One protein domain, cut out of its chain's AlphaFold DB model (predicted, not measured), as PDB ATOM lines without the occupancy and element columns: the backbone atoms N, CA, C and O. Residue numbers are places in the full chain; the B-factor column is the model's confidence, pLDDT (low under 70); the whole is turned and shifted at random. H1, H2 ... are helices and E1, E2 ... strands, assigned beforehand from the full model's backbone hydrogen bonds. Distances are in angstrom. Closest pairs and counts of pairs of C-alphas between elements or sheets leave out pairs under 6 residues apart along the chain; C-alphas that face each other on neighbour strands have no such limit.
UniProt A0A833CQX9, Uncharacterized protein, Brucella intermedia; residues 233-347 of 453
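What this domain is: This is residues 233 to 347 of the 453 residues of an uncharacterized protein of Brucella intermedia (UniProt A0A833CQX9). A twisted sheet of five antiparallel strands has the long helix H1 crossing one face, while H2 stands off beyond H1 on the side away from the sheet. H3 leads into E1, H4 packs on H1, and the long link of residues 320 to 337 loops over the other face of the sheet before returning to H4. The 115 printed residues hold three named helices, then five strands, then a fourth helix; the sheet's order is E1, E2, E3, E4, E5, and the class is mixed, helices and strands. The whole is compact, with a radius of gyration of the C-alphas of 13.1 A and spans of 38 by 28 by 27 A.

Where its parts are: H1, residues 233 to 247, begins at C-alpha 233 (-27.772, 6.405, -33.835) and is 21.6 A long. H2, residues 252 to 263, measures 17.2 A, and H3 is residues 265 to 271. E1 is residues 272 to 275, E2 281 to 286 with 16.6 A, E3 295 to 302 with 23.0 A, E4 305 to 312 with 22.2 A, and E5 317 to 319. E3 begins at C-alpha 295 (-27.051, -10.141, -35.554). H4, residues 338 to 341, ends at C-alpha 341 (-20.013, 5.921, -30.859).

How they stand to each other: H1 is the hub, touching H2, H3 and H4. It is on the sheet at a height of 8.0 A, in two layers, a helix on one face of a sheet; its closest C-alphas to E3 are those of Ala 235 and Val 299, 5.9 A. H1 and H2, a helical hairpin, only just touch, with 3 pairs of C-alphas within 8 A, the closest those of Lys 233 and Tyr 262 at 6.9 A. H4 touches H1, closest at the C-alphas of Ala 238 and Ala 340, 4.5 A. The strands form a meander, each the antiparallel neighbour of the one before: N 273 and O 284 are 2.8 A apart, N 283 and O 299 2.9 A, N 300 and O 307 2.8 A, and N 312 and O 317 2.8 A, within hydrogen-bond range. In H2 and H3 every O i to N i+4 pair is within range, in H1 10 of 11, and H4 is too short for such a pair.

The domain as a whole: The C-alphas of Asn 253 and Pro 278, the two farthest apart, are 39.2 A apart. The printed part has no cut. The link from E5 to H4, 18 residues, is long; residues 334 to 335 in it pair antiparallel with residues 307 to 308 of E4. The mean pLDDT of the printed part is 83.6, with residues 290 to 293, 322 to 323, 326 and 328 to 333 under 70.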
ATOM      1  N   LYS A 233     -28.794   6.352 -32.786       91.12
ATOM      2  CA  LYS A 233     -27.772   6.405 -33.835       91.12
ATOM      3  C   LYS A 233     -26.394   6.002 -33.322       91.12
ATOM      4  O   LYS A 233     -25.722   5.183 -33.939       91.12
ATOM      5  N   THR A 234     -25.968   6.581 -32.210       94.38
ATOM      6  CA  THR A 234     -24.668   6.277 -31.597       94.38
ATOM      7  C   THR A 234     -24.645   4.874 -30.989       94.38
ATOM      8  O   THR A 234     -23.626   4.195 -31.086       94.38
ATOM      9  N   ALA A 235     -25.775   4.382 -30.468       94.75
ATOM     10  CA  ALA A 235     -25.933   2.983 -30.081       94.75
ATOM     11  C   ALA A 235     -25.789   2.042 -31.284       94.75
ATOM     12  O   ALA A 235     -25.047   1.065 -31.207       94.75
ATOM     13  N   PHE A 236     -26.429   2.363 -32.411       92.56
ATOM     14  CA  PHE A 236     -26.286   1.594 -33.646       92.56
ATOM     15  C   PHE A 236     -24.820   1.498 -34.096       92.56
ATOM     16  O   PHE A 236     -24.307   0.406 -34.323       92.56
ATOM     17  N   MET A 237     -24.114   2.634 -34.133       92.62
ATOM     18  CA  MET A 237     -22.685   2.682 -34.474       92.62
ATOM     19  C   MET A 237     -21.827   1.850 -33.518       92.62
ATOM     20  O   MET A 237     -20.944   1.125 -33.969       92.62
ATOM     21  N   ALA A 238     -22.093   1.925 -32.210       94.88
ATOM     22  CA  ALA A 238     -21.348   1.159 -31.216       94.88
ATOM     23  C   ALA A 238     -21.530  -0.350 -31.387       94.88
ATOM     24  O   ALA A 238     -20.562  -1.090 -31.219       94.88
ATOM     25  N   CYS A 239     -22.739  -0.791 -31.743       92.62
ATOM     26  CA  CYS A 239     -23.033  -2.187 -32.043       92.62
ATOM     27  C   CYS A 239     -22.202  -2.701 -33.222       92.62
ATOM     28  O   CYS A 239     -21.434  -3.654 -33.082       92.62
ATOM     29  N   ASP A 240     -22.315  -2.014 -34.362       90.69
ATOM     30  CA  ASP A 240     -21.644  -2.393 -35.602       90.69
ATOM     31  C   ASP A 240     -20.123  -2.375 -35.422       90.69
ATOM     32  O   ASP A 240     -19.447  -3.362 -35.716       90.69
ATOM     33  N   ASN A 241     -19.573  -1.287 -34.871       93.19
ATOM     34  CA  ASN A 241     -18.139  -1.176 -34.606       93.19
ATOM     35  C   ASN A 241     -17.637  -2.318 -33.713       93.19
ATOM     36  O   ASN A 241     -16.615  -2.925 -34.029       93.19
ATOM     37  N   ALA A 242     -18.354  -2.651 -32.635       92.75
ATOM     38  CA  ALA A 242     -17.937  -3.715 -31.726       92.75
ATOM     39  C   ALA A 242     -17.873  -5.090 -32.419       92.75
ATOM     40  O   ALA A 242     -16.920  -5.832 -32.189       92.75
ATOM     41  N   PHE A 243     -18.828  -5.421 -33.297       90.56
ATOM     42  CA  PHE A 243     -18.772  -6.665 -34.074       90.56
ATOM     43  C   PHE A 243     -17.654  -6.658 -35.123       90.56
ATOM     44  O   PHE A 243     -16.922  -7.643 -35.267       90.56
ATOM     45  N   TYR A 244     -17.472  -5.550 -35.847       89.19
ATOM     46  CA  TYR A 244     -16.420  -5.462 -36.864       89.19
ATOM     47  C   TYR A 244     -15.016  -5.549 -36.263       89.19
ATOM     48  O   TYR A 244     -14.137  -6.207 -36.823       89.19
ATOM     49  N   TRP A 245     -14.798  -4.960 -35.088       92.69
ATOM     50  CA  TRP A 245     -13.496  -5.001 -34.423       92.69
ATOM     51  C   TRP A 245     -13.086  -6.395 -33.940       92.69
ATOM     52  O   TRP A 245     -11.892  -6.658 -33.787       92.69
ATOM     53  N   GLU A 246     -14.042  -7.301 -33.748       90.00
ATOM     54  CA  GLU A 246     -13.768  -8.696 -33.395       90.00
ATOM     55  C   GLU A 246     -13.637  -9.606 -34.631       90.00
ATOM     56  O   GLU A 246     -12.942 -10.617 -34.561       90.00
ATOM     57  N   SER A 247     -14.212  -9.237 -35.785       87.19
ATOM     58  CA  SER A 247     -14.081 -10.011 -37.036       87.19
ATOM     59  C   SER A 247     -12.816  -9.641 -37.812       87.19
ATOM     60  O   SER A 247     -11.822 -10.369 -37.827       87.19
ATOM     61  N   ARG A 248     -12.845  -8.504 -38.508       84.62
ATOM     62  CA  ARG A 248     -11.853  -8.128 -39.521       84.62
ATOM     63  C   ARG A 248     -11.852  -6.630 -39.770       84.62
ATOM     64  O   ARG A 248     -12.858  -5.954 -39.574       84.62
ATOM     65  N   LEU A 249     -10.737  -6.121 -40.281       86.38
ATOM     66  CA  LEU A 249     -10.700  -4.769 -40.821       86.38
ATOM     67  C   LEU A 249     -11.733  -4.599 -41.954       86.38
ATOM     68  O   LEU A 249     -11.726  -5.352 -42.928       86.38
ATOM     69  N   LEU A 250     -12.612  -3.599 -41.824       83.94
ATOM     70  CA  LEU A 250     -13.589  -3.258 -42.866       83.94
ATOM     71  C   LEU A 250     -12.928  -2.890 -44.200       83.94
ATOM     72  O   LEU A 250     -11.997  -2.087 -44.257       83.94
ATOM     73  N   GLU A 251     -13.489  -3.428 -45.281       79.00
ATOM     74  CA  GLU A 251     -13.147  -3.061 -46.654       79.00
ATOM     75  C   GLU A 251     -13.842  -1.752 -47.068       79.00
ATOM     76  O   GLU A 251     -14.888  -1.381 -46.531       79.00
ATOM     77  N   GLN A 252     -13.300  -1.064 -48.078       73.69
ATOM     78  CA  GLN A 252     -13.822   0.234 -48.529       73.69
ATOM     79  C   GLN A 252     -15.298   0.178 -48.966       73.69
ATOM     80  O   GLN A 252     -16.071   1.069 -48.635       73.69
ATOM     81  N   ASN A 253     -15.722  -0.888 -49.650       75.00
ATOM     82  CA  ASN A 253     -17.121  -1.037 -50.076       75.00
ATOM     83  C   ASN A 253     -18.081  -1.174 -48.880       75.00
ATOM     84  O   ASN A 253     -19.223  -0.717 -48.937       75.00
ATOM     85  N   SER A 254     -17.617  -1.778 -47.781       79.25
ATOM     86  CA  SER A 254     -18.394  -1.889 -46.545       79.25
ATOM     87  C   SER A 254     -18.571  -0.527 -45.873       79.25
ATOM     88  O   SER A 254     -19.625  -0.265 -45.301       79.25
ATOM     89  N   ILE A 255     -17.582   0.367 -45.984       74.75
ATOM     90  CA  ILE A 255     -17.676   1.740 -45.469       74.75
ATOM     91  C   ILE A 255     -18.813   2.512 -46.151       74.75
ATOM     92  O   ILE A 255     -19.618   3.138 -45.459       74.75
ATOM     93  N   ASP A 256     -18.919   2.435 -47.478       71.31
ATOM     94  CA  ASP A 256     -19.967   3.138 -48.232       71.31
ATOM     95  C   ASP A 256     -21.366   2.620 -47.866       71.31
ATOM     96  O   ASP A 256     -22.317   3.393 -47.695       71.31
ATOM     97  N   TYR A 257     -21.483   1.304 -47.680       73.12
ATOM     98  CA  TYR A 257     -22.710   0.666 -47.213       73.12
ATOM     99  C   TYR A 257     -23.110   1.146 -45.807       73.12
ATOM    100  O   TYR A 257     -24.262   1.535 -45.594       73.12
ATOM    101  N   LEU A 258     -22.158   1.198 -44.869       76.75
ATOM    102  CA  LEU A 258     -22.395   1.699 -43.511       76.75
ATOM    103  C   LEU A 258     -22.757   3.186 -43.495       76.75
ATOM    104  O   LEU A 258     -23.650   3.591 -42.755       76.75
ATOM    105  N   HIS A 259     -22.130   4.007 -44.340       76.62
ATOM    106  CA  HIS A 259     -22.478   5.424 -44.455       76.62
ATOM    107  C   HIS A 259     -23.958   5.620 -44.807       76.62
ATOM    108  O   HIS A 259     -24.653   6.429 -44.182       76.62
ATOM    109  N   LYS A 260     -24.461   4.840 -45.771       72.88
ATOM    110  CA  LYS A 260     -25.879   4.852 -46.144       72.88
ATOM    111  C   LYS A 260     -26.773   4.411 -44.980       72.88
ATOM    112  O   LYS A 260     -27.794   5.045 -44.735       72.88
ATOM    113  N   ALA A 261     -26.380   3.371 -44.247       76.00
ATOM    114  CA  ALA A 261     -27.143   2.873 -43.104       76.00
ATOM    115  C   ALA A 261     -27.234   3.902 -41.963       76.00
ATOM    116  O   ALA A 261     -28.316   4.187 -41.463       76.00
ATOM    117  N   TYR A 262     -26.118   4.542 -41.608       78.69
ATOM    118  CA  TYR A 262     -26.050   5.505 -40.501       78.69
ATOM    119  C   TYR A 262     -26.760   6.842 -40.769       78.69
ATOM    120  O   TYR A 262     -26.932   7.652 -39.847       78.69
ATOM    121  N   THR A 263     -27.092   7.131 -42.028       79.06
ATOM    122  CA  THR A 263     -27.724   8.391 -42.448       79.06
ATOM    123  C   THR A 263     -29.229   8.262 -42.673       79.06
ATOM    124  O   THR A 263     -29.922   9.282 -42.664       79.06
ATOM    125  N   ASP A 264     -29.757   7.041 -42.779       82.69
ATOM    126  CA  ASP A 264     -31.193   6.773 -42.822       82.69
ATOM    127  C   ASP A 264     -31.776   6.757 -41.400       82.69
ATOM    128  O   ASP A 264     -31.705   5.770 -40.665       82.69
ATOM    129  N   LYS A 265     -32.365   7.887 -41.000       81.88
ATOM    130  CA  LYS A 265     -32.935   8.063 -39.660       81.88
ATOM    131  C   LYS A 265     -34.053   7.054 -39.358       81.88
ATOM    132  O   LYS A 265     -34.115   6.548 -38.240       81.88
ATOM    133  N   GLU A 266     -34.916   6.757 -40.327       83.25
ATOM    134  CA  GLU A 266     -36.040   5.834 -40.126       83.25
ATOM    135  C   GLU A 266     -35.565   4.381 -40.014       83.25
ATOM    136  O   GLU A 266     -36.163   3.582 -39.290       83.25
ATOM    137  N   ALA A 267     -34.495   4.006 -40.718       81.62
ATOM    138  CA  ALA A 267     -33.853   2.706 -40.529       81.62
ATOM    139  C   ALA A 267     -33.229   2.589 -39.130       81.62
ATOM    140  O   ALA A 267     -33.552   1.648 -38.402       81.62
ATOM    141  N   VAL A 268     -32.445   3.591 -38.718       82.69
ATOM    142  CA  VAL A 268     -31.792   3.623 -37.399       82.69
ATOM    143  C   VAL A 268     -32.808   3.511 -36.261       82.69
ATOM    144  O   VAL A 268     -32.626   2.694 -35.364       82.69
ATOM    145  N   GLU A 269     -33.905   4.272 -36.296       84.88
ATOM    146  CA  GLU A 269     -34.938   4.221 -35.245       84.88
ATOM    147  C   GLU A 269     -35.691   2.879 -35.201       84.88
ATOM    148  O   GLU A 269     -36.180   2.471 -34.145       84.88
ATOM    149  N   ARG A 270     -35.775   2.158 -36.328       84.69
ATOM    150  CA  ARG A 270     -36.348   0.803 -36.359       84.69
ATOM    151  C   ARG A 270     -35.397  -0.244 -35.790       84.69
ATOM    152  O   ARG A 270     -35.873  -1.189 -35.157       84.69
ATOM    153  N   GLN A 271     -34.099  -0.084 -36.037       88.69
ATOM    154  CA  GLN A 271     -33.064  -1.050 -35.673       88.69
ATOM    155  C   GLN A 271     -32.541  -0.864 -34.247       88.69
ATOM    156  O   GLN A 271     -32.230  -1.856 -33.603       88.69
ATOM    157  N   ALA A 272     -32.483   0.367 -33.734       93.12
ATOM    158  CA  ALA A 272     -32.001   0.679 -32.392       93.12
ATOM    159  C   ALA A 272     -33.143   1.193 -31.501       93.12
ATOM    160  O   ALA A 272     -33.540   2.359 -31.567       93.12
ATOM    161  N   LYS A 273     -33.666   0.319 -30.637       93.19
ATOM    162  CA  LYS A 273     -34.795   0.610 -29.743       93.19
ATOM    163  C   LYS A 273     -34.318   0.816 -28.306       93.19
ATOM    164  O   LYS A 273     -33.575  -0.024 -27.800       93.19
ATOM    165  N   PRO A 274     -34.750   1.885 -27.616       93.19
ATOM    166  CA  PRO A 274     -34.394   2.083 -26.219       93.19
ATOM    167  C   PRO A 274     -34.991   0.973 -25.347       93.19
ATOM    168  O   PRO A 274     -36.125   0.540 -25.555       93.19
ATOM    169  N   LEU A 275     -34.231   0.551 -24.342       89.94
ATOM    170  CA  LEU A 275     -34.656  -0.392 -23.316       89.94
ATOM    171  C   LEU A 275     -34.730   0.316 -21.965       89.94
ATOM    172  O   LEU A 275     -33.836   1.079 -21.594       89.94
ATOM    173  N   ASN A 276     -35.780   0.023 -21.201       86.31
ATOM    174  CA  ASN A 276     -35.859   0.458 -19.812       86.31
ATOM    175  C   ASN A 276     -34.896  -0.385 -18.974       86.31
ATOM    176  O   ASN A 276     -34.972  -1.609 -18.987       86.31
ATOM    177  N   SER A 277     -34.005   0.269 -18.238       83.06
ATOM    178  CA  SER A 277     -33.069  -0.391 -17.331       83.06
ATOM    179  C   SER A 277     -32.721   0.552 -16.179       83.06
ATOM    180  O   SER A 277     -32.625   1.765 -16.392       83.06
ATOM    181  N   PRO A 278     -32.494   0.036 -14.957       83.56
ATOM    182  CA  PRO A 278     -31.944   0.837 -13.867       83.56
ATOM    183  C   PRO A 278     -30.477   1.250 -14.106       83.56
ATOM    184  O   PRO A 278     -29.961   2.116 -13.398       83.56
ATOM    185  N   TYR A 279     -29.798   0.677 -15.108       82.81
ATOM    186  CA  TYR A 279     -28.367   0.856 -15.368       82.81
ATOM    187  C   TYR A 279     -28.089   1.758 -16.573       82.81
ATOM    188  O   TYR A 279     -27.483   1.340 -17.559       82.81
ATOM    189  N   GLY A 280     -28.498   3.022 -16.475       85.75
ATOM    190  CA  GLY A 280     -28.187   4.044 -17.477       85.75
ATOM    191  C   GLY A 280     -28.955   3.881 -18.791       85.75
ATOM    192  O   GLY A 280     -30.036   3.298 -18.838       85.75
ATOM    193  N   GLN A 281     -28.411   4.445 -19.867       92.12
ATOM    194  CA  GLN A 281     -29.054   4.422 -21.182       92.12
ATOM    195  C   GLN A 281     -28.770   3.086 -21.861       92.12
ATOM    196  O   GLN A 281     -27.610   2.690 -21.967       92.12
ATOM    197  N   ASN A 282     -29.822   2.396 -22.295       92.31
ATOM    198  CA  ASN A 282     -29.729   1.077 -22.910       92.31
ATOM    199  C   ASN A 282     -30.495   1.063 -24.229       92.31
ATOM    200  O   ASN A 282     -31.593   1.614 -24.319       92.31
ATOM    201  N   PHE A 283     -29.921   0.409 -25.231       94.00
ATOM    202  CA  PHE A 283     -30.525   0.212 -26.541       94.00
ATOM    203  C   PHE A 283     -30.352  -1.239 -26.964       94.00
ATOM    204  O   PHE A 283     -29.250  -1.777 -26.886       94.00
ATOM    205  N   HIS A 284     -31.435  -1.845 -27.433       92.94
ATOM    206  CA  HIS A 284     -31.381  -3.065 -28.218       92.94
ATOM    207  C   HIS A 284     -31.187  -2.681 -29.680       92.94
ATOM    208  O   HIS A 284     -31.970  -1.889 -30.214       92.94
ATOM    209  N   VAL A 285     -30.147  -3.211 -30.306       92.44
ATOM    210  CA  VAL A 285     -29.753  -2.894 -31.672       92.44
ATOM    211  C   VAL A 285     -29.756  -4.168 -32.498       92.44
ATOM    212  O   VAL A 285     -29.047  -5.115 -32.179       92.44
ATOM    213  N   VAL A 286     -30.501  -4.155 -33.594       89.44
ATOM    214  CA  VAL A 286     -30.378  -5.144 -34.667       89.44
ATOM    215  C   VAL A 286     -29.377  -4.597 -35.684       89.44
ATOM    216  O   VAL A 286     -29.619  -3.538 -36.269       89.44
ATOM    217  N   SER A 287     -28.246  -5.281 -35.861       80.38
ATOM    218  CA  SER A 287     -27.164  -4.838 -36.748       80.38
ATOM    219  C   SER A 287     -27.610  -4.824 -38.212       80.38
ATOM    220  O   SER A 287     -28.606  -5.437 -38.610       80.38
ATOM    221  N   ASN A 288     -26.885  -4.080 -39.044       73.62
ATOM    222  CA  ASN A 288     -27.243  -3.894 -40.445       73.62
ATOM    223  C   ASN A 288     -27.071  -5.151 -41.317       73.62
ATOM    224  O   ASN A 288     -27.583  -5.206 -42.437       73.62
ATOM    225  N   ASP A 289     -26.315  -6.135 -40.841       71.69
ATOM    226  CA  ASP A 289     -26.083  -7.414 -41.510       71.69
ATOM    227  C   ASP A 289     -27.033  -8.530 -41.040       71.69
ATOM    228  O   ASP A 289     -27.011  -9.621 -41.609       71.69
ATOM    229  N   ALA A 290     -27.956  -8.233 -40.115       65.88
ATOM    230  CA  ALA A 290     -28.962  -9.168 -39.604       65.88
ATOM    231  C   ALA A 290     -29.955  -9.694 -40.666       65.88
ATOM    232  O   ALA A 290     -30.821 -10.511 -40.375       65.88
ATOM    233  N   GLY A 291     -29.879  -9.230 -41.919       64.00
ATOM    234  CA  GLY A 291     -30.835  -9.587 -42.972       64.00
ATOM    235  C   GLY A 291     -31.050 -11.098 -43.161       64.00
ATOM    236  O   GLY A 291     -32.180 -11.509 -43.414       64.00
ATOM    237  N   TYR A 292     -29.995 -11.913 -43.029       55.66
ATOM    238  CA  TYR A 292     -30.047 -13.379 -43.188       55.66
ATOM    239  C   TYR A 292     -29.610 -14.167 -41.939       55.66
ATOM    240  O   TYR A 292     -29.592 -15.397 -41.991       55.66
ATOM    241  N   ALA A 293     -29.239 -13.491 -40.853       67.69
ATOM    242  CA  ALA A 293     -28.622 -14.087 -39.670       67.69
ATOM    243  C   ALA A 293     -29.039 -13.323 -38.408       67.69
ATOM    244  O   ALA A 293     -29.368 -12.140 -38.488       67.69
ATOM    245  N   ASP A 294     -28.976 -13.967 -37.245       75.69
ATOM    246  CA  ASP A 294     -29.213 -13.279 -35.980       75.69
ATOM    247  C   ASP A 294     -27.968 -12.438 -35.639       75.69
ATOM    248  O   ASP A 294     -26.917 -12.946 -35.241       75.69
ATOM    249  N   ALA A 295     -28.074 -11.128 -35.880       85.44
ATOM    250  CA  ALA A 295     -27.051 -10.141 -35.554       85.44
ATOM    251  C   ALA A 295     -27.665  -9.011 -34.725       85.44
ATOM    252  O   ALA A 295     -28.231  -8.047 -35.246       85.44
ATOM    253  N   GLU A 296     -27.567  -9.142 -33.410       90.38
ATOM    254  CA  GLU A 296     -28.162  -8.211 -32.460       90.38
ATOM    255  C   GLU A 296     -27.252  -7.981 -31.260       90.38
ATOM    256  O   GLU A 296     -26.485  -8.852 -30.842       90.38
ATOM    257  N   CYS A 297     -27.335  -6.787 -30.686       90.75
ATOM    258  CA  CYS A 297     -26.587  -6.444 -29.496       90.75
ATOM    259  C   CYS A 297     -27.360  -5.501 -28.571       90.75
ATOM    260  O   CYS A 297     -28.200  -4.708 -28.992       90.75
ATOM    261  N   ASN A 298     -27.025  -5.551 -27.286       92.06
ATOM    262  CA  ASN A 298     -27.438  -4.573 -26.298       92.06
ATOM    263  C   ASN A 298     -26.278  -3.614 -26.029       92.06
ATOM    264  O   ASN A 298     -25.195  -4.025 -25.603       92.06
ATOM    265  N   VAL A 299     -26.523  -2.326 -26.267       93.50
ATOM    266  CA  VAL A 299     -25.572  -1.236 -26.032       93.50
ATOM    267  C   VAL A 299     -25.983  -0.474 -24.788       93.50
ATOM    268  O   VAL A 299     -27.108   0.016 -24.687       93.50
ATOM    269  N   ARG A 300     -25.049  -0.346 -23.847       92.06
ATOM    270  CA  ARG A 300     -25.265   0.305 -22.557       92.06
ATOM    271  C   ARG A 300     -24.259   1.419 -22.325       92.06
ATOM    272  O   ARG A 300     -23.055   1.209 -22.453       92.06
ATOM    273  N   PHE A 301     -24.759   2.567 -21.882       92.81
ATOM    274  CA  PHE A 301     -23.957   3.660 -21.343       92.81
ATOM    275  C   PHE A 301     -24.326   3.910 -19.877       92.81
ATOM    276  O   PHE A 301     -25.413   4.407 -19.564       92.81
ATOM    277  N   TYR A 302     -23.419   3.556 -18.964       89.12
ATOM    278  CA  TYR A 302     -23.641   3.638 -17.519       89.12
ATOM    279  C   TYR A 302     -22.348   3.974 -16.780       89.12
ATOM    280  O   TYR A 302     -21.307   3.382 -17.055       89.12
ATOM    281  N   LYS A 303     -22.412   4.919 -15.827       88.31
ATOM    282  CA  LYS A 303     -21.248   5.392 -15.046       88.31
ATOM    283  C   LYS A 303     -20.035   5.712 -15.935       88.31
ATOM    284  O   LYS A 303     -18.918   5.306 -15.629       88.31
ATOM    285  N   ASP A 304     -20.289   6.414 -17.039       88.25
ATOM    286  CA  ASP A 304     -19.273   6.828 -18.015       88.25
ATOM    287  C   ASP A 304     -18.547   5.671 -18.733       88.25
ATOM    288  O   ASP A 304     -17.482   5.846 -19.319       88.25
ATOM    289  N   LYS A 305     -19.135   4.470 -18.724       89.56
ATOM    290  CA  LYS A 305     -18.644   3.303 -19.458       89.56
ATOM    291  C   LYS A 305     -19.617   2.931 -20.562       89.56
ATOM    292  O   LYS A 305     -20.819   2.805 -20.319       89.56
ATOM    293  N   LEU A 306     -19.069   2.726 -21.756       93.06
ATOM    294  CA  LEU A 306     -19.770   2.118 -22.875       93.06
ATOM    295  C   LEU A 306     -19.530   0.610 -22.842       93.06
ATOM    296  O   LEU A 306     -18.403   0.138 -22.662       93.06
ATOM    297  N   SER A 307     -20.592  -0.164 -22.987       91.50
ATOM    298  CA  SER A 307     -20.486  -1.614 -23.046       91.50
ATOM    299  C   SER A 307     -21.463  -2.188 -24.055       91.50
ATOM    300  O   SER A 307     -22.571  -1.679 -24.214       91.50
ATOM    301  N   VAL A 308     -21.039  -3.256 -24.720       91.88
ATOM    302  CA  VAL A 308     -21.804  -3.947 -25.756       91.88
ATOM    303  C   VAL A 308     -21.795  -5.439 -25.447       91.88
ATOM    304  O   VAL A 308     -20.773  -5.993 -25.041       91.88
ATOM    305  N   CYS A 309     -22.921  -6.110 -25.626       90.38
ATOM    306  CA  CYS A 309     -22.960  -7.565 -25.716       90.38
ATOM    307  C   CYS A 309     -23.919  -7.975 -26.816       90.38
ATOM    308  O   CYS A 309     -24.854  -7.236 -27.106       90.38
ATOM    309  N   GLY A 310     -23.725  -9.147 -27.393       89.88
ATOM    310  CA  GLY A 310     -24.583  -9.615 -28.465       89.88
ATOM    311  C   GLY A 310     -23.969 -10.778 -29.209       89.88
ATOM    312  O   GLY A 310     -22.856 -11.213 -28.899       89.88
ATOM    313  N   THR A 311     -24.690 -11.253 -30.206       89.38
ATOM    314  CA  THR A 311     -24.227 -12.280 -31.133       89.38
ATOM    315  C   THR A 311     -24.374 -11.773 -32.553       89.38
ATOM    316  O   THR A 311     -25.284 -11.005 -32.858       89.38
ATOM    317  N   ASN A 312     -23.443 -12.178 -33.403       88.31
ATOM    318  CA  ASN A 312     -23.529 -12.005 -34.838       88.31
ATOM    319  C   ASN A 312     -23.162 -13.332 -35.496       88.31
ATOM    320  O   ASN A 312     -21.982 -13.680 -35.620       88.31
ATOM    321  N   ASP A 313     -24.195 -14.056 -35.911       86.12
ATOM    322  CA  ASP A 313     -24.076 -15.396 -36.481       86.12
ATOM    323  C   ASP A 313     -23.429 -15.391 -37.874       86.12
ATOM    324  O   ASP A 313     -22.861 -16.397 -38.297       86.12
ATOM    325  N   THR A 314     -23.439 -14.253 -38.583       82.06
ATOM    326  CA  THR A 314     -22.756 -14.109 -39.882       82.06
ATOM    327  C   THR A 314     -21.247 -14.301 -39.741       82.06
ATOM    328  O   THR A 314     -20.601 -14.846 -40.639       82.06
ATOM    329  N   TYR A 315     -20.681 -13.847 -38.621       80.56
ATOM    330  CA  TYR A 315     -19.241 -13.890 -38.362       80.56
ATOM    331  C   TYR A 315     -18.844 -14.868 -37.252       80.56
ATOM    332  O   TYR A 315     -17.659 -14.941 -36.938       80.56
ATOM    333  N   ASP A 316     -19.803 -15.599 -36.672       86.62
ATOM    334  CA  ASP A 316     -19.607 -16.450 -35.487       86.62
ATOM    335  C   ASP A 316     -18.977 -15.671 -34.313       86.62
ATOM    336  O   ASP A 316     -18.034 -16.111 -33.650       86.62
ATOM    337  N   ILE A 317     -19.466 -14.444 -34.086       88.06
ATOM    338  CA  ILE A 317     -18.948 -13.544 -33.049       88.06
ATOM    339  C   ILE A 317     -19.930 -13.433 -31.901       88.06
ATOM    340  O   ILE A 317     -21.109 -13.138 -32.081       88.06
ATOM    341  N   LYS A 318     -19.389 -13.547 -30.688       88.50
ATOM    342  CA  LYS A 318     -20.093 -13.251 -29.447       88.50
ATOM    343  C   LYS A 318     -19.373 -12.149 -28.681       88.50
ATOM    344  O   LYS A 318     -18.206 -12.287 -28.319       88.50
ATOM    345  N   LEU A 319     -20.091 -11.066 -28.407       88.31
ATOM    346  CA  LEU A 319     -19.644  -9.970 -27.556       88.31
ATOM    347  C   LEU A 319     -20.175 -10.182 -26.136       88.31
ATOM    348  O   LEU A 319     -21.380 -10.329 -25.932       88.31
ATOM    349  N   GLY A 320     -19.288 -10.140 -25.142       81.25
ATOM    350  CA  GLY A 320     -19.658 -10.319 -23.734       81.25
ATOM    351  C   GLY A 320     -19.857 -11.785 -23.317       81.25
ATOM    352  O   GLY A 320     -19.559 -12.717 -24.063       81.25
ATOM    353  N   ARG A 321     -20.316 -12.001 -22.078       70.12
ATOM    354  CA  ARG A 321     -20.620 -13.322 -21.497       70.12
ATOM    355  C   ARG A 321     -22.104 -13.675 -21.654       70.12
ATOM    356  O   ARG A 321     -22.926 -12.829 -21.964       70.12
ATOM    357  N   GLU A 322     -22.416 -14.950 -21.441       58.81
ATOM    358  CA  GLU A 322     -23.558 -15.730 -21.948       58.81
ATOM    359  C   GLU A 322     -24.979 -15.137 -22.000       58.81
ATOM    360  O   GLU A 322     -25.759 -15.651 -22.797       58.81
ATOM    361  N   VAL A 323     -25.343 -14.103 -21.235       65.81
ATOM    362  CA  VAL A 323     -26.734 -13.616 -21.161       65.81
ATOM    363  C   VAL A 323     -26.787 -12.099 -21.186       65.81
ATOM    364  O   VAL A 323     -26.605 -11.496 -20.139       65.81
ATOM    365  N   CYS A 324     -27.102 -11.506 -22.339       72.81
ATOM    366  CA  CYS A 324     -27.274 -10.068 -22.583       72.81
ATOM    367  C   CYS A 324     -28.424  -9.394 -21.810       72.81
ATOM    368  O   CYS A 324     -29.258  -8.717 -22.404       72.81
ATOM    369  N   ASP A 325     -28.491  -9.563 -20.494       73.88
ATOM    370  CA  ASP A 325     -29.588  -9.064 -19.675       73.88
ATOM    371  C   ASP A 325     -29.409  -7.569 -19.337       73.88
ATOM    372  O   ASP A 325     -28.479  -7.207 -18.600       73.88
ATOM    373  N   PRO A 326     -30.285  -6.679 -19.841       65.81
ATOM    374  CA  PRO A 326     -30.255  -5.258 -19.503       65.81
ATOM    375  C   PRO A 326     -30.606  -4.981 -18.029       65.81
ATOM    376  O   PRO A 326     -30.342  -3.874 -17.546       65.81
ATOM    377  N   GLU A 327     -31.168  -5.951 -17.300       72.19
ATOM    378  CA  GLU A 327     -31.532  -5.857 -15.882       72.19
ATOM    379  C   GLU A 327     -30.408  -6.299 -14.925       72.19
ATOM    380  O   GLU A 327     -30.568  -6.183 -13.710       72.19
ATOM    381  N   MET A 328     -29.245  -6.745 -15.426       69.31
ATOM    382  CA  MET A 328     -28.094  -7.135 -14.594       69.31
ATOM    383  C   MET A 328     -26.967  -6.079 -14.580       69.31
ATOM    384  O   MET A 328     -26.490  -5.632 -15.626       69.31
ATOM    385  N   GLU A 329     -26.475  -5.706 -13.384       62.44
ATOM    386  CA  GLU A 329     -25.418  -4.681 -13.218       62.44
ATOM    387  C   GLU A 329     -24.028  -5.150 -13.691       62.44
ATOM    388  O   GLU A 329     -23.299  -4.373 -14.311       62.44
ATOM    389  N   TYR A 330     -23.649  -6.408 -13.421       53.06
ATOM    390  CA  TYR A 330     -22.268  -6.897 -13.556       53.06
ATOM    391  C   TYR A 330     -22.141  -8.184 -14.387       53.06
ATOM    392  O   TYR A 330     -22.999  -9.057 -14.346       53.06
ATOM    393  N   GLY A 331     -21.006  -8.327 -15.084       52.44
ATOM    394  CA  GLY A 331     -20.478  -9.627 -15.529       52.44
ATOM    395  C   GLY A 331     -20.849 -10.100 -16.937       52.44
ATOM    396  O   GLY A 331     -20.293 -11.101 -17.381       52.44
ATOM    397  N   VAL A 332     -21.724  -9.388 -17.647       57.97
ATOM    398  CA  VAL A 332     -22.208  -9.805 -18.973       57.97
ATOM    399  C   VAL A 332     -21.608  -8.995 -20.122       57.97
ATOM    400  O   VAL A 332     -21.253  -9.566 -21.144       57.97
ATOM    401  N   LEU A 333     -21.504  -7.669 -20.001       60.81
ATOM    402  CA  LEU A 333     -21.188  -6.830 -21.159       60.81
ATOM    403  C   LEU A 333     -19.684  -6.674 -21.393       60.81
ATOM    404  O   LEU A 333     -18.917  -6.509 -20.443       60.81
ATOM    405  N   ASN A 334     -19.283  -6.666 -22.665       79.81
ATOM    406  CA  ASN A 334     -17.930  -6.319 -23.079       79.81
ATOM    407  C   ASN A 334     -17.741  -4.799 -22.995       79.81
ATOM    408  O   ASN A 334     -18.576  -4.048 -23.499       79.81
ATOM    409  N   SER A 335     -16.661  -4.333 -22.371       85.81
ATOM    410  CA  SER A 335     -16.334  -2.904 -22.366       85.81
ATOM    411  C   SER A 335     -15.766  -2.521 -23.728       85.81
ATOM    412  O   SER A 335     -14.844  -3.170 -24.209       85.81
ATOM    413  N   VAL A 336     -16.294  -1.459 -24.329       91.38
ATOM    414  CA  VAL A 336     -15.880  -0.989 -25.659       91.38
ATOM    415  C   VAL A 336     -15.456   0.478 -25.537       91.38
ATOM    416  O   VAL A 336     -16.108   1.226 -24.802       91.38
ATOM    417  N   PRO A 337     -14.367   0.923 -26.192       93.44
ATOM    418  CA  PRO A 337     -13.947   2.319 -26.116       93.44
ATOM    419  C   PRO A 337     -15.007   3.247 -26.725       93.44
ATOM    420  O   PRO A 337     -15.679   2.899 -27.697       93.44
ATOM    421  N   LYS A 338     -15.145   4.461 -26.176       95.31
ATOM    422  CA  LYS A 338     -16.210   5.398 -26.577       95.31
ATOM    423  C   LYS A 338     -16.093   5.874 -28.023       95.31
ATOM    424  O   LYS A 338     -17.117   6.246 -28.586       95.31
ATOM    425  N   ILE A 339     -14.923   5.760 -28.664       96.25
ATOM    426  CA  ILE A 339     -14.787   5.968 -30.115       96.25
ATOM    427  C   ILE A 339     -15.741   5.091 -30.945       96.25
ATOM    428  O   ILE A 339     -16.066   5.458 -32.068       96.25
ATOM    429  N   ALA A 340     -16.270   3.992 -30.389       95.94
ATOM    430  CA  ALA A 340     -17.294   3.172 -31.038       95.94
ATOM    431  C   ALA A 340     -18.607   3.929 -31.307       95.94
ATOM    432  O   ALA A 340     -19.390   3.505 -32.148       95.94
ATOM    433  N   LEU A 341     -18.845   5.062 -30.638       95.62
ATOM    434  CA  LEU A 341     -20.013   5.921 -30.859       95.62
ATOM    435  C   LEU A 341     -19.906   6.770 -32.137       95.62
ATOM    436  O   LEU A 341     -20.835   7.512 -32.454       95.62
ATOM    437  N   TRP A 342     -18.793   6.677 -32.867       94.31
ATOM    438  CA  TRP A 342     -18.573   7.368 -34.132       94.31
ATOM    439  C   TRP A 342     -18.640   6.414 -35.326       94.31
ATOM    440  O   TRP A 342     -18.373   5.220 -35.188       94.31
ATOM    441  N   PRO A 343     -18.944   6.925 -36.533       90.88
ATOM    442  CA  PRO A 343     -18.880   6.110 -37.736       90.88
ATOM    443  C   PRO A 343     -17.493   5.488 -37.919       90.88
ATOM    444  O   PRO A 343     -16.487   6.179 -37.775       90.88
ATOM    445  N   ALA A 344     -17.447   4.221 -38.328       90.38
ATOM    446  CA  ALA A 344     -16.213   3.470 -38.576       90.38
ATOM    447  C   ALA A 344     -15.198   4.221 -39.472       90.38
ATOM    448  O   ALA A 344     -13.991   4.152 -39.264       90.38
ATOM    449  N   TYR A 345     -15.694   4.985 -40.448       87.50
ATOM    450  CA  TYR A 345     -14.892   5.757 -41.404       87.50
ATOM    451  C   TYR A 345     -14.498   7.163 -40.927       87.50
ATOM    452  O   TYR A 345     -13.833   7.898 -41.661       87.50
ATOM    453  N   ALA A 346     -14.946   7.595 -39.745       91.00
ATOM    454  CA  ALA A 346     -14.609   8.912 -39.225       91.00
ATOM    455  C   ALA A 346     -13.104   8.989 -38.943       91.00
ATOM    456  O   ALA A 346     -12.550   8.145 -38.237       91.00
ATOM    457  N   LYS A 347     -12.442  10.016 -39.490       94.75
ATOM    458  CA  LYS A 347     -11.020  10.258 -39.236       94.75
ATOM    459  C   LYS A 347     -10.816  10.678 -37.785       94.75
ATOM    460  O   LYS A 347     -11.558  11.532 -37.299       94.75
TER     461      LYS A 347